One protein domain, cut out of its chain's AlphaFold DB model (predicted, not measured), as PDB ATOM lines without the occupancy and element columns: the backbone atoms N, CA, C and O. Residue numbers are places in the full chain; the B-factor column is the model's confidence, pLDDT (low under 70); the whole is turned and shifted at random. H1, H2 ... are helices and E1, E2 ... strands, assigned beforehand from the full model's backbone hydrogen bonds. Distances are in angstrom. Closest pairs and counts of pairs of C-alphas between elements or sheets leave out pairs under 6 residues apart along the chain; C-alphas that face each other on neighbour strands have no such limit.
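What this domain is: This is residues 13 to 117 of the 267 residues of an uncharacterized protein of Biomphalaria glabrata (UniProt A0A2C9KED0). Two helices, H1 and H2, cross steeply and make the middle of an elongated model, and four separate two-stranded hairpins are set about them. The hairpin E7 and E8 packs on both helices, the small hairpin E5 and E6 comes near them with few contacts, and the hairpins E1 and E2 and E3 and E4 lie farther out. The printed part has 105 residues, with two named helices and eight named strands in the order E1, E2, H1, E3, E4, E5, E6, H2, E7, E8; each sheet is one antiparallel pair, and the class is mixed, helices and strands. It is only just compact, close to loose, with a radius of gyration of the C-alphas of 15.2 A and spans of 55 by 26 by 23 A.

How they stand to each other: Start at E1, residues 21 to 27, which forms an antiparallel hairpin with E2, residues 34 to 39, at 159 degrees; look for N 25 and O 35, 2.9 A apart. Next comes H1, residues 46 to 58, apart from E1. The hairpin of E3, residues 61 to 63, and E4, residues 66 to 68, has N 68 and O 61 at 2.8 A. The hairpin of E5, residues 73 to 75, and E6, residues 78 to 80, has N 73 and O 80 at 2.8 A. Then H2, residues 86 to 93, touches H1 at a steep tilt of 64 degrees, opposite ways; their closest C-alphas, of Val 50 and Arg 90, are 5.9 A apart. The closest C-alphas of E6 and H2, of Ala 78 and Ala 92, are 7.0 A apart. E7, residues 100 to 105, and E8, residues 108 to 113, form the last hairpin, with N 101 and O 112 at 2.8 A. The closest C-alphas of H2 and E8, of Cys 87 and Ala 109, are 5.1 A apart; those of H1 and E8, of Gln 51 and Thr 108, are 5.8 A apart. In H1 and H2 every O i to N i+4 pair is within hydrogen-bond range.

Where its parts are: Find C-alpha 21 at (321.288, -171.499, 104.063); from there E1 runs 17.3 A to residue 27, and E2 runs 15.4 A. H1 begins at C-alpha 46, at (307.785, -180.070, 100.390), and is 18.6 A long. E3, E4, E5 and E6 have three residues each. H2 is 10.7 A long and E7 14.9 A. E8, 15.8 A long, ends at C-alpha 113, at (294.305, -188.536, 97.918).

The domain as a whole: The C-alphas of Ser 29 and Asp 117, the two farthest apart, are 55.2 A from each other. The printed part has no cut and no long link. Mean pLDDT of the printed part is 78.8; residues under 70 include 13 to 27 and 115 to 117.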
ATOM      1  N   HIS A  13     326.171-183.781 103.315       54.62
ATOM      2  CA  HIS A  13     324.928-184.532 103.257       54.62
ATOM      3  C   HIS A  13     323.686-183.643 103.411       54.62
ATOM      4  O   HIS A  13     322.649-184.018 102.907       54.62
ATOM      5  N   PHE A  14     323.726-182.485 104.074       57.38
ATOM      6  CA  PHE A  14     322.559-181.591 104.142       57.38
ATOM      7  C   PHE A  14     322.345-180.807 102.850       57.38
ATOM      8  O   PHE A  14     321.214-180.645 102.395       57.38
ATOM      9  N   ARG A  15     323.450-180.402 102.217       58.78
ATOM     10  CA  ARG A  15     323.434-179.689 100.934       58.78
ATOM     11  C   ARG A  15     322.843-180.516  99.797       58.78
ATOM     12  O   ARG A  15     322.405-179.941  98.810       58.78
ATOM     13  N   SER A  16     322.824-181.846  99.910       57.38
ATOM     14  CA  SER A  16     322.202-182.693  98.890       57.38
ATOM     15  C   SER A  16     320.672-182.710  98.950       57.38
ATOM     16  O   SER A  16     320.062-183.138  97.976       57.38
ATOM     17  N   PHE A  17     320.047-182.290 100.059       56.06
ATOM     18  CA  PHE A  17     318.581-182.322 100.198       56.06
ATOM     19  C   PHE A  17     317.923-180.980  99.901       56.06
ATOM     20  O   PHE A  17     316.821-180.974  99.360       56.06
ATOM     21  N   LEU A  18     318.585-179.872 100.237       60.19
ATOM     22  CA  LEU A  18     318.070-178.521 100.046       60.19
ATOM     23  C   LEU A  18     319.223-177.580  99.694       60.19
ATOM     24  O   LEU A  18     320.297-177.655 100.304       60.19
ATOM     25  N   ASN A  19     318.973-176.625  98.801       60.81
ATOM     26  CA  ASN A  19     319.797-175.421  98.694       60.81
ATOM     27  C   ASN A  19     319.474-174.482  99.866       60.81
ATOM     28  O   ASN A  19     319.036-173.351  99.671       60.81
ATOM     29  N   ALA A  20     319.658-174.973 101.092       59.34
ATOM     30  CA  ALA A  20     319.332-174.245 102.303       59.34
ATOM     31  C   ALA A  20     320.554-173.516 102.863       59.34
ATOM     32  O   ALA A  20     321.642-174.089 103.001       59.34
ATOM     33  N   GLN A  21     320.354-172.252 103.233       62.91
ATOM     34  CA  GLN A  21     321.288-171.499 104.063       62.91
ATOM     35  C   GLN A  21     320.751-171.467 105.494       62.91
ATOM     36  O   GLN A  21     319.592-171.131 105.703       62.91
ATOM     37  N   ILE A  22     321.606-171.820 106.456       64.62
ATOM     38  CA  ILE A  22     321.319-171.761 107.893       64.62
ATOM     39  C   ILE A  22     322.115-170.596 108.467       64.62
ATOM     40  O   ILE A  22     323.346-170.573 108.364       64.62
ATOM     41  N   ILE A  23     321.416-169.621 109.041       65.31
ATOM     42  CA  ILE A  23     322.021-168.447 109.678       65.31
ATOM     43  C   ILE A  23     321.837-168.584 111.180       65.31
ATOM     44  O   ILE A  23     320.710-168.639 111.645       65.31
ATOM     45  N   VAL A  24     322.933-168.622 111.935       66.12
ATOM     46  CA  VAL A  24     322.876-168.645 113.400       66.12
ATOM     47  C   VAL A  24     322.644-167.233 113.915       66.12
ATOM     48  O   VAL A  24     323.496-166.364 113.719       66.12
ATOM     49  N   LEU A  25     321.518-167.009 114.587       66.06
ATOM     50  CA  LEU A  25     321.159-165.697 115.129       66.06
ATOM     51  C   LEU A  25     321.767-165.464 116.519       66.06
ATOM     52  O   LEU A  25     322.226-164.362 116.818       66.06
ATOM     53  N   SER A  26     321.803-166.493 117.367       68.31
ATOM     54  CA  SER A  26     322.289-166.387 118.744       68.31
ATOM     55  C   SER A  26     322.850-167.714 119.250       68.31
ATOM     56  O   SER A  26     322.407-168.784 118.839       68.31
ATOM     57  N   LEU A  27     323.837-167.628 120.147       68.12
ATOM     58  CA  LEU A  27     324.422-168.755 120.870       68.12
ATOM     59  C   LEU A  27     324.456-168.406 122.356       68.12
ATOM     60  O   LEU A  27     325.052-167.398 122.749       68.12
ATOM     61  N   ARG A  28     323.847-169.247 123.196       75.38
ATOM     62  CA  ARG A  28     323.876-169.083 124.656       75.38
ATOM     63  C   ARG A  28     324.758-170.153 125.300       75.38
ATOM     64  O   ARG A  28     324.725-171.317 124.925       75.38
ATOM     65  N   SER A  29     325.571-169.749 126.271       57.06
ATOM     66  CA  SER A  29     326.405-170.661 127.064       57.06
ATOM     67  C   SER A  29     325.552-171.348 128.140       57.06
ATOM     68  O   SER A  29     324.827-170.671 128.868       57.06
ATOM     69  N   GLY A  30     325.624-172.682 128.220       68.31
ATOM     70  CA  GLY A  30     324.896-173.525 129.183       68.31
ATOM     71  C   GLY A  30     324.063-174.609 128.496       68.31
ATOM     72  O   GLY A  30     324.232-175.791 128.778       68.31
ATOM     73  N   SER A  31     323.248-174.205 127.524       60.56
ATOM     74  CA  SER A  31     322.576-175.060 126.544       60.56
ATOM     75  C   SER A  31     322.795-174.431 125.171       60.56
ATOM     76  O   SER A  31     322.536-173.241 124.995       60.56
ATOM     77  N   LEU A  32     323.329-175.196 124.210       66.44
ATOM     78  CA  LEU A  32     323.546-174.707 122.847       66.44
ATOM     79  C   LEU A  32     322.185-174.548 122.154       66.44
ATOM     80  O   LEU A  32     321.740-175.426 121.422       66.44
ATOM     81  N   ILE A  33     321.511-173.437 122.432       70.12
ATOM     82  CA  ILE A  33     320.306-173.017 121.728       70.12
ATOM     83  C   ILE A  33     320.781-172.225 120.518       70.12
ATOM     84  O   ILE A  33     321.468-171.213 120.668       70.12
ATOM     85  N   VAL A  34     320.463-172.745 119.338       68.81
ATOM     86  CA  VAL A  34     320.793-172.138 118.054       68.81
ATOM     87  C   VAL A  34     319.480-171.710 117.432       68.81
ATOM     88  O   VAL A  34     318.699-172.554 117.005       68.81
ATOM     89  N   ASP A  35     319.254-170.405 117.376       68.19
ATOM     90  CA  ASP A  35     318.179-169.854 116.561       68.19
ATOM     91  C   ASP A  35     318.670-169.817 115.114       68.19
ATOM     92  O   ASP A  35     319.740-169.254 114.840       68.19
ATOM     93  N   PHE A  36     317.931-170.452 114.204       68.25
ATOM     94  CA  PHE A  36     318.288-170.501 112.795       68.25
ATOM     95  C   PHE A  36     317.129-170.180 111.864       68.25
ATOM     96  O   PHE A  36     316.023-170.683 112.033       68.25
ATOM     97  N   ASP A  37     317.443-169.423 110.817       66.75
ATOM     98  CA  ASP A  37     316.557-169.257 109.672       66.75
ATOM     99  C   ASP A  37     316.898-170.294 108.605       66.75
ATOM    100  O   ASP A  37     318.057-170.422 108.198       66.75
ATOM    101  N   LEU A  38     315.882-171.034 108.158       69.19
ATOM    102  CA  LEU A  38     315.987-171.983 107.055       69.19
ATOM    103  C   LEU A  38     315.399-171.344 105.794       69.19
ATOM    104  O   LEU A  38     314.184-171.306 105.612       69.19
ATOM    105  N   ILE A  39     316.267-170.847 104.916       69.62
ATOM    106  CA  ILE A  39     315.847-170.274 103.632       69.62
ATOM    107  C   ILE A  39     315.951-171.366 102.573       69.62
ATOM    108  O   ILE A  39     317.054-171.825 102.285       69.62
ATOM    109  N   TYR A  40     314.823-171.777 102.000       73.50
ATOM    110  CA  TYR A  40     314.746-172.750 100.907       73.50
ATOM    111  C   TYR A  40     314.202-172.091  99.635       73.50
ATOM    112  O   TYR A  40     313.548-171.048  99.680       73.50
ATOM    113  N   GLY A  41     314.511-172.672  98.476       71.75
ATOM    114  CA  GLY A  41     314.058-172.136  97.193       71.75
ATOM    115  C   GLY A  41     312.563-172.374  96.973       71.75
ATOM    116  O   GLY A  41     312.069-173.465  97.239       71.75
ATOM    117  N   ASN A  42     311.856-171.395  96.397       64.06
ATOM    118  CA  ASN A  42     310.397-171.421  96.163       64.06
ATOM    119  C   ASN A  42     309.859-172.616  95.339       64.06
ATOM    120  O   ASN A  42     308.649-172.765  95.224       64.06
ATOM    121  N   ASN A  43     310.727-173.450  94.759       64.94
ATOM    122  CA  ASN A  43     310.359-174.600  93.925       64.94
ATOM    123  C   ASN A  43     310.816-175.943  94.519       64.94
ATOM    124  O   ASN A  43     310.859-176.944  93.804       64.94
ATOM    125  N   GLU A  44     311.252-175.974  95.779       73.00
ATOM    126  CA  GLU A  44     311.659-177.232  96.400       73.00
ATOM    127  C   GLU A  44     310.438-178.054  96.820       73.00
ATOM    128  O   GLU A  44     309.481-177.541  97.401       73.00
ATOM    129  N   ASP A  45     310.475-179.353  96.509       81.38
ATOM    130  CA  ASP A  45     309.399-180.268  96.874       81.38
ATOM    131  C   ASP A  45     309.235-180.284  98.405       81.38
ATOM    132  O   ASP A  45     310.212-180.541  99.120       81.38
ATOM    133  N   PRO A  46     308.014-180.109  98.942       81.81
ATOM    134  CA  PRO A  46     307.785-180.070 100.390       81.81
ATOM    135  C   PRO A  46     308.218-181.373 101.082       81.81
ATOM    136  O   PRO A  46     308.595-181.382 102.252       81.81
ATOM    137  N   THR A  47     308.241-182.485 100.344       84.06
ATOM    138  CA  THR A  47     308.767-183.775 100.809       84.06
ATOM    139  C   THR A  47     310.253-183.712 101.165       84.06
ATOM    140  O   THR A  47     310.656-184.293 102.173       84.06
ATOM    141  N   LYS A  48     311.065-182.986 100.386       84.94
ATOM    142  CA  LYS A  48     312.504-182.814 100.632       84.94
ATOM    143  C   LYS A  48     312.754-181.961 101.866       84.94
ATOM    144  O   LYS A  48     313.646-182.281 102.649       84.94
ATOM    145  N   VAL A  49     311.932-180.931 102.074       85.62
ATOM    146  CA  VAL A  49     312.013-180.067 103.260       85.62
ATOM    147  C   VAL A  49     311.747-180.881 104.523       85.62
ATOM    148  O   VAL A  49     312.577-180.905 105.430       85.62
ATOM    149  N   VAL A  50     310.645-181.635 104.551       88.25
ATOM    150  CA  VAL A  50     310.301-182.509 105.686       88.25
ATOM    151  C   VAL A  50     311.392-183.551 105.936       88.25
ATOM    152  O   VAL A  50     311.772-183.791 107.083       88.25
ATOM    153  N   GLN A  51     311.944-184.141 104.874       87.62
ATOM    154  CA  GLN A  51     313.025-185.116 104.989       87.62
ATOM    155  C   GLN A  51     314.305-184.496 105.566       87.62
ATOM    156  O   GLN A  51     314.950-185.114 106.412       87.62
ATOM    157  N   ALA A  52     314.668-183.284 105.146       84.44
ATOM    158  CA  ALA A  52     315.829-182.574 105.670       84.44
ATOM    159  C   ALA A  52     315.652-182.221 107.154       84.44
ATOM    160  O   ALA A  52     316.555-182.467 107.954       84.44
ATOM    161  N   VAL A  53     314.472-181.731 107.545       87.12
ATOM    162  CA  VAL A  53     314.141-181.446 108.952       87.12
ATOM    163  C   VAL A  53     314.211-182.725 109.791       87.12
ATOM    164  O   VAL A  53     314.846-182.748 110.845       87.12
ATOM    165  N   LYS A  54     313.650-183.835 109.299       88.44
ATOM    166  CA  LYS A  54     313.736-185.128 109.991       88.44
ATOM    167  C   LYS A  54     315.178-185.630 110.090       88.44
ATOM    168  O   LYS A  54     315.575-186.152 111.130       88.44
ATOM    169  N   ALA A  55     315.980-185.449 109.044       86.19
ATOM    170  CA  ALA A  55     317.398-185.788 109.073       86.19
ATOM    171  C   ALA A  55     318.163-184.968 110.124       86.19
ATOM    172  O   ALA A  55     319.099-185.501 110.715       86.19
ATOM    173  N   LEU A  56     317.745-183.727 110.399       84.50
ATOM    174  CA  LEU A  56     318.395-182.828 111.363       84.50
ATOM    175  C   LEU A  56     318.168-183.288 112.804       84.50
ATOM    176  O   LEU A  56     319.067-183.219 113.633       84.50
ATOM    177  N   LEU A  57     316.977-183.820 113.075       87.62
ATOM    178  CA  LEU A  57     316.600-184.374 114.375       87.62
ATOM    179  C   LEU A  57     317.269-185.727 114.663       87.62
ATOM    180  O   LEU A  57     317.477-186.094 115.819       87.62
ATOM    181  N   VAL A  58     317.584-186.496 113.618       87.19
ATOM    182  CA  VAL A  58     318.140-187.852 113.760       87.19
ATOM    183  C   VAL A  58     319.667-187.850 113.713       87.19
ATOM    184  O   VAL A  58     320.300-188.588 114.473       87.19
ATOM    185  N   LYS A  59     320.275-187.060 112.821       85.88
ATOM    186  CA  LYS A  59     321.722-187.088 112.595       85.88
ATOM    187  C   LYS A  59     322.442-186.050 113.461       85.88
ATOM    188  O   LYS A  59     322.061-184.883 113.444       85.88
ATOM    189  N   PRO A  60     323.514-186.438 114.171       83.38
ATOM    190  CA  PRO A  60     324.373-185.469 114.832       83.38
ATOM    191  C   PRO A  60     325.148-184.649 113.793       83.38
ATOM    192  O   PRO A  60     325.504-185.158 112.728       83.38
ATOM    193  N   PHE A  61     325.449-183.395 114.120       79.62
ATOM    194  CA  PHE A  61     326.301-182.517 113.314       79.62
ATOM    195  C   PHE A  61     327.541-182.107 114.110       79.62
ATOM    196  O   PHE A  61     327.555-182.188 115.338       79.62
ATOM    197  N   GLN A  62     328.604-181.696 113.415       78.75
ATOM    198  CA  GLN A  62     329.843-181.268 114.062       78.75
ATOM    199  C   GLN A  62     330.025-179.756 113.984       78.75
ATOM    200  O   GLN A  62     329.954-179.171 112.905       78.75
ATOM    201  N   LEU A  63     330.306-179.138 115.128       76.56
ATOM    202  CA  LEU A  63     330.696-177.739 115.244       76.56
ATOM    203  C   LEU A  63     331.995-177.684 116.051       76.56
ATOM    204  O   LEU A  63     332.051-178.212 117.155       76.56
ATOM    205  N   GLU A  64     333.054-177.108 115.476       79.19
ATOM    206  CA  GLU A  64     334.367-176.976 116.136       79.19
ATOM    207  C   GLU A  64     334.913-178.301 116.729       79.19
ATOM    208  O   GLU A  64     335.420-178.336 117.847       79.19
ATOM    209  N   ASN A  65     334.808-179.409 115.976       81.38
ATOM    210  CA  ASN A  65     335.170-180.781 116.393       81.38
ATOM    211  C   ASN A  65     334.354-181.370 117.561       81.38
ATOM    212  O   ASN A  65     334.705-182.430 118.080       81.38
ATOM    213  N   GLN A  66     333.257-180.734 117.966       80.12
ATOM    214  CA  GLN A  66     332.306-181.312 118.911       80.12
ATOM    215  C   GLN A  66     331.060-181.794 118.170       80.12
ATOM    216  O   GLN A  66     330.540-181.114 117.286       80.12
ATOM    217  N   THR A  67     330.587-182.992 118.513       82.38
ATOM    218  CA  THR A  67     329.345-183.553 117.971       82.38
ATOM    219  C   THR A  67     328.161-183.085 118.796       82.38
ATOM    220  O   THR A  67     328.054-183.420 119.975       82.38
ATOM    221  N   PHE A  68     327.249-182.377 118.147       80.81
ATOM    222  CA  PHE A  68     325.991-181.937 118.723       80.81
ATOM    223  C   PHE A  68     324.846-182.775 118.167       80.81
ATOM    224  O   PHE A  68     324.829-183.145 116.990       80.81
ATOM    225  N   LYS A  69     323.882-183.079 119.033       84.06
ATOM    226  CA  LYS A  69     322.620-183.715 118.663       84.06
ATOM    227  C   LYS A  69     321.505-182.710 118.912       84.06
ATOM    228  O   LYS A  69     321.464-182.105 119.979       84.06
ATOM    229  N   VAL A  70     320.615-182.547 117.939       84.31
ATOM    230  CA  VAL A  70     319.418-181.724 118.120       84.31
ATOM    231  C   VAL A  70     318.463-182.470 119.046       84.31
ATOM    232  O   VAL A  70     318.069-183.599 118.757       84.31
ATOM    233  N   GLU A  71     318.143-181.862 120.184       85.25
ATOM    234  CA  GLU A  71     317.214-182.430 121.163       85.25
ATOM    235  C   GLU A  71     315.764-182.139 120.777       85.25
ATOM    236  O   GLU A  71     314.939-183.050 120.713       85.25
ATOM    237  N   SER A  72     315.479-180.878 120.455       84.69
ATOM    238  CA  SER A  72     314.181-180.433 119.965       84.69
ATOM    239  C   SER A  72     314.344-179.324 118.932       84.69
ATOM    240  O   SER A  72     315.309-178.557 118.965       84.69
ATOM    241  N   LEU A  73     313.404-179.270 117.996       84.88
ATOM    242  CA  LEU A  73     313.266-178.207 117.013       84.88
ATOM    243  C   LEU A  73     311.889-177.594 117.201       84.88
ATOM    244  O   LEU A  73     310.885-178.281 117.032       84.88
ATOM    245  N   ASN A  74     311.851-176.312 117.541       85.50
ATOM    246  CA  ASN A  74     310.602-175.579 117.660       85.50
ATOM    247  C   ASN A  74     310.377-174.788 116.376       85.50
ATOM    248  O   ASN A  74     311.242-174.021 115.956       85.50
ATOM    249  N   PHE A  75     309.223-174.991 115.756       83.44
ATOM    250  CA  PHE A  75     308.792-174.240 114.592       83.44
ATOM    251  C   PHE A  75     307.377-173.735 114.837       83.44
ATOM    252  O   PHE A  75     306.452-174.532 115.005       83.44
ATOM    253  N   SER A  76     307.216-172.412 114.850       82.31
ATOM    254  CA  SER A  76     305.970-171.776 115.279       82.31
ATOM    255  C   SER A  76     305.567-172.290 116.677       82.31
ATOM    256  O   SER A  76     306.361-172.170 117.611       82.31
ATOM    257  N   ASP A  77     304.403-172.929 116.805       82.50
ATOM    258  CA  ASP A  77     303.874-173.490 118.056       82.50
ATOM    259  C   ASP A  77     304.118-175.004 118.222       82.50
ATOM    260  O   ASP A  77     303.689-175.606 119.209       82.50
ATOM    261  N   ALA A  78     304.800-175.647 117.267       86.25
ATOM    262  CA  ALA A  78     305.069-177.081 117.291       86.25
ATOM    263  C   ALA A  78     306.516-177.374 117.704       86.25
ATOM    264  O   ALA A  78     307.462-176.790 117.170       86.25
ATOM    265  N   SER A  79     306.694-178.321 118.627       89.25
ATOM    266  CA  SER A  79     308.000-178.886 118.965       89.25
ATOM    267  C   SER A  79     308.157-180.271 118.345       89.25
ATOM    268  O   SER A  79     307.276-181.130 118.435       89.25
ATOM    269  N   PHE A  80     309.294-180.484 117.693       91.44
ATOM    270  CA  PHE A  80     309.650-181.741 117.053       91.44
ATOM    271  C   PHE A  80     310.874-182.338 117.723       91.44
ATOM    272  O   PHE A  80     311.866-181.655 117.969       91.44
ATOM    273  N   ASP A  81     310.819-183.636 117.963       90.62
ATOM    274  CA  ASP A  81     311.912-184.422 118.512       90.62
ATOM    275  C   ASP A  81     312.327-185.536 117.535       90.62
ATOM    276  O   ASP A  81     311.743-185.747 116.466       90.62
ATOM    277  N   SER A  82     313.343-186.308 117.916       87.00
ATOM    278  CA  SER A  82     313.805-187.435 117.098       87.00
ATOM    279  C   SER A  82     312.724-188.503 116.850       87.00
ATOM    280  O   SER A  82     312.771-189.172 115.813       87.00
ATOM    281  N   SER A  83     311.726-188.624 117.733       88.44
ATOM    282  CA  SER A  83     310.628-189.592 117.622       88.44
ATOM    283  C   SER A  83     309.444-189.088 116.788       88.44
ATOM    284  O   SER A  83     308.648-189.894 116.318       88.44
ATOM    285  N   THR A  84     309.369-187.782 116.514       90.25
ATOM    286  CA  THR A  84     308.199-187.173 115.884       90.25
ATOM    287  C   THR A  84     307.986-187.667 114.458       90.25
ATOM    288  O   THR A  84     308.898-187.674 113.628       90.25
ATOM    289  N   ASN A  85     306.751-188.047 114.164       90.88
ATOM    290  CA  ASN A  85     306.324-188.511 112.857       90.88
ATOM    291  C   ASN A  85     306.548-187.463 111.751       90.88
ATOM    292  O   ASN A  85     306.247-186.282 111.954       90.88
ATOM    293  N   PRO A  86     307.003-187.875 110.551       90.00
ATOM    294  CA  PRO A  86     307.232-186.948 109.446       90.00
ATOM    295  C   PRO A  86     305.935-186.267 108.987       90.00
ATOM    296  O   PRO A  86     305.989-185.144 108.495       90.00
ATOM    297  N   CYS A  87     304.767-186.891 109.193       90.81
ATOM    298  CA  CYS A  87     303.479-186.269 108.888       90.81
ATOM    299  C   CYS A  87     303.150-185.075 109.789       90.81
ATOM    300  O   CYS A  87     302.650-184.083 109.277       90.81
ATOM    301  N   LYS A  88     303.510-185.107 111.081       90.06
ATOM    302  CA  LYS A  88     303.332-183.950 111.979       90.06
ATOM    303  C   LYS A  88     304.236-182.782 111.595       90.06
ATOM    304  O   LYS A  88     303.824-181.630 111.639       90.06
ATOM    305  N   ILE A  89     305.472-183.091 111.192       90.44
ATOM    306  CA  ILE A  89     306.415-182.088 110.674       90.44
ATOM    307  C   ILE A  89     305.847-181.466 109.397       90.44
ATOM    308  O   ILE A  89     305.899-180.253 109.217       90.44
ATOM    309  N   ARG A  90     305.287-182.299 108.511       90.69
ATOM    310  CA  ARG A  90     304.650-181.828 107.286       90.69
ATOM    311  C   ARG A  90     303.451-180.944 107.587       90.69
ATOM    312  O   ARG A  90     303.411-179.860 107.044       90.69
ATOM    313  N   GLU A  91     302.542-181.365 108.453       90.25
ATOM    314  CA  GLU A  91     301.334-180.614 108.814       90.25
ATOM    315  C   GLU A  91     301.652-179.195 109.307       90.25
ATOM    316  O   GLU A  91     301.004-178.247 108.889       90.25
ATOM    317  N   ALA A  92     302.715-179.027 110.096       89.19
ATOM    318  CA  ALA A  92     303.136-177.713 110.578       89.19
ATOM    319  C   ALA A  92     303.818-176.821 109.521       89.19
ATOM    320  O   ALA A  92     303.843-175.603 109.675       89.19
ATOM    321  N   LEU A  93     304.429-177.413 108.487       87.00
ATOM    322  CA  LEU A  93     305.131-176.676 107.426       87.00
ATOM    323  C   LEU A  93     304.236-176.425 106.205       87.00
ATOM    324  O   LEU A  93     304.279-175.355 105.605       87.00
ATOM    325  N   TYR A  94     303.473-177.445 105.820       86.75
ATOM    326  CA  TYR A  94     302.659-177.553 104.618       86.75
ATOM    327  C   TYR A  94     301.468-178.474 104.889       86.75
ATOM    328  O   TYR A  94     301.566-179.702 104.772       86.75
ATOM    329  N   GLU A  95     300.326-177.878 105.207       86.94
ATOM    330  CA  GLU A  95     299.073-178.615 105.324       86.94
ATOM    331  C   GLU A  95     298.741-179.329 103.998       86.94
ATOM    332  O   GLU A  95     298.922-178.784 102.904       86.94
ATOM    333  N   CYS A  96     298.290-180.584 104.087       88.00
ATOM    334  CA  CYS A  96     297.734-181.286 102.930       88.00
ATOM    335  C   CYS A  96     296.385-180.662 102.543       88.00
ATOM    336  O   CYS A  96     295.708-180.057 103.376       88.00
ATOM    337  N   LEU A  97     295.954-180.837 101.289       86.88
ATOM    338  CA  LEU A  97     294.602-180.430 100.904       86.88
ATOM    339  C   LEU A  97     293.558-181.220 101.705       86.88
ATOM    340  O   LEU A  97     293.786-182.370 102.065       86.88
ATOM    341  N   ALA A  98     292.367-180.647 101.901       83.31
ATOM    342  CA  ALA A  98     291.268-181.304 102.622       83.31
ATOM    343  C   ALA A  98     290.838-182.660 102.013       83.31
ATOM    344  O   ALA A  98     290.201-183.472 102.680       83.31
ATOM    345  N   THR A  99     291.174-182.909 100.746       83.50
ATOM    346  CA  THR A  99     290.907-184.161 100.021       83.50
ATOM    347  C   THR A  99     292.035-185.188 100.137       83.50
ATOM    348  O   THR A  99     291.932-186.280  99.577       83.50
ATOM    349  N   GLU A 100     293.126-184.852 100.817       89.06
ATOM    350  CA  GLU A 100     294.329-185.666 100.931       89.06
ATOM    351  C   GLU A 100     294.621-186.007 102.394       89.06
ATOM    352  O   GLU A 100     294.355-185.238 103.313       89.06
ATOM    353  N   VAL A 101     295.198-187.183 102.615       89.56
ATOM    354  CA  VAL A 101     295.655-187.654 103.921       89.56
ATOM    355  C   VAL A 101     297.167-187.792 103.868       89.56
ATOM    356  O   VAL A 101     297.727-188.300 102.892       89.56
ATOM    357  N   CYS A 102     297.847-187.348 104.922       90.12
ATOM    358  CA  CYS A 102     299.278-187.574 105.036       90.12
ATOM    359  C   CYS A 102     299.558-189.055 105.304       90.12
ATOM    360  O   CYS A 102     299.096-189.617 106.298       90.12
ATOM    361  N   VAL A 103     300.334-189.677 104.422       90.62
ATOM    362  CA  VAL A 103     300.779-191.064 104.546       90.62
ATOM    363  C   VAL A 103     302.285-191.081 104.777       90.62
ATOM    364  O   VAL A 103     303.064-190.431 104.069       90.62
ATOM    365  N   GLU A 104     302.697-191.846 105.781       89.25
ATOM    366  CA  GLU A 104     304.103-192.037 106.116       89.25
ATOM    367  C   GLU A 104     304.717-193.119 105.231       89.25
ATOM    368  O   GLU A 104     304.308-194.279 105.255       89.25
ATOM    369  N   ASN A 105     305.743-192.744 104.469       84.06
ATOM    370  CA  ASN A 105     306.564-193.671 103.706       84.06
ATOM    371  C   ASN A 105     308.004-193.611 104.232       84.06
ATOM    372  O   ASN A 105     308.854-192.864 103.731       84.06
ATOM    373  N   ALA A 106     308.238-194.366 105.311       79.69
ATOM    374  CA  ALA A 106     309.486-194.476 106.070       79.69
ATOM    375  C   ALA A 106     310.042-193.141 106.602       79.69
ATOM    376  O   ALA A 106     309.870-192.815 107.772       79.69
ATOM    377  N   THR A 107     310.732-192.372 105.755       77.62
ATOM    378  CA  THR A 107     311.336-191.069 106.111       77.62
ATOM    379  C   THR A 107     310.660-189.886 105.430       77.62
ATOM    380  O   THR A 107     311.003-188.737 105.702       77.62
ATOM    381  N   THR A 108     309.700-190.160 104.551       82.88
ATOM    382  CA  THR A 108     308.982-189.145 103.788       82.88
ATOM    383  C   THR A 108     307.524-189.109 104.213       82.88
ATOM    384  O   THR A 108     306.926-190.137 104.526       82.88
ATOM    385  N   ALA A 109     306.964-187.906 104.234       88.06
ATOM    386  CA  ALA A 109     305.541-187.672 104.411       88.06
ATOM    387  C   ALA A 109     304.975-187.184 103.083       88.06
ATOM    388  O   ALA A 109     305.415-186.150 102.568       88.06
ATOM    389  N   ILE A 110     304.037-187.937 102.519       88.75
ATOM    390  CA  ILE A 110     303.417-187.647 101.224       88.75
ATOM    391  C   ILE A 110     301.922-187.455 101.464       88.75
ATOM    392  O   ILE A 110     301.307-188.254 102.165       88.75
ATOM    393  N   CYS A 111     301.337-186.403 100.895       89.00
ATOM    394  CA  CYS A 111     299.884-186.274 100.854       89.00
ATOM    395  C   CYS A 111     299.367-187.212  99.759       89.00
ATOM    396  O   CYS A 111     299.756-187.084  98.597       89.00
ATOM    397  N   SER A 112     298.556-188.192 100.139       88.44
ATOM    398  CA  SER A 112     297.874-189.087  99.208       88.44
ATOM    399  C   SER A 112     296.406-188.691  99.149       88.44
ATOM    400  O   SER A 112     295.839-188.409 100.205       88.44
ATOM    401  N   PRO A 113     295.750-188.708  97.976       84.94
ATOM    402  CA  PRO A 113     294.305-188.536  97.918       84.94
ATOM    403  C   PRO A 113     293.630-189.547  98.847       84.94
ATOM    404  O   PRO A 113     294.057-190.703  98.943       84.94
ATOM    405  N   ASN A 114     292.609-189.093  99.567       78.75
ATOM    406  CA  ASN A 114     291.847-189.929 100.477       78.75
ATOM    407  C   ASN A 114     291.001-190.922  99.665       78.75
ATOM    408  O   ASN A 114     289.840-190.661  99.364       78.75
ATOM    409  N   THR A 115     291.566-192.078  99.312       67.50
ATOM    410  CA  THR A 115     290.904-193.150  98.540       67.50
ATOM    411  C   THR A 115     289.852-193.918  99.349       67.50
ATOM    412  O   THR A 115     289.577-195.093  99.108       67.50
ATOM    413  N   SER A 116     289.225-193.267 100.333       61.88
ATOM    414  CA  SER A 116     288.155-193.852 101.147       61.88
ATOM    415  C   SER A 116     286.999-194.420 100.305       61.88
ATOM    416  O   SER A 116     286.375-195.405 100.708       61.88
ATOM    417  N   ASP A 117     286.786-193.886  99.101       62.12
ATOM    418  CA  ASP A 117     285.794-194.381  98.146       62.12
ATOM    419  C   ASP A 117     286.195-195.716  97.488       62.12
ATOM    420  O   ASP A 117     285.344-196.589  97.292       62.12
TER     421      ASP A 117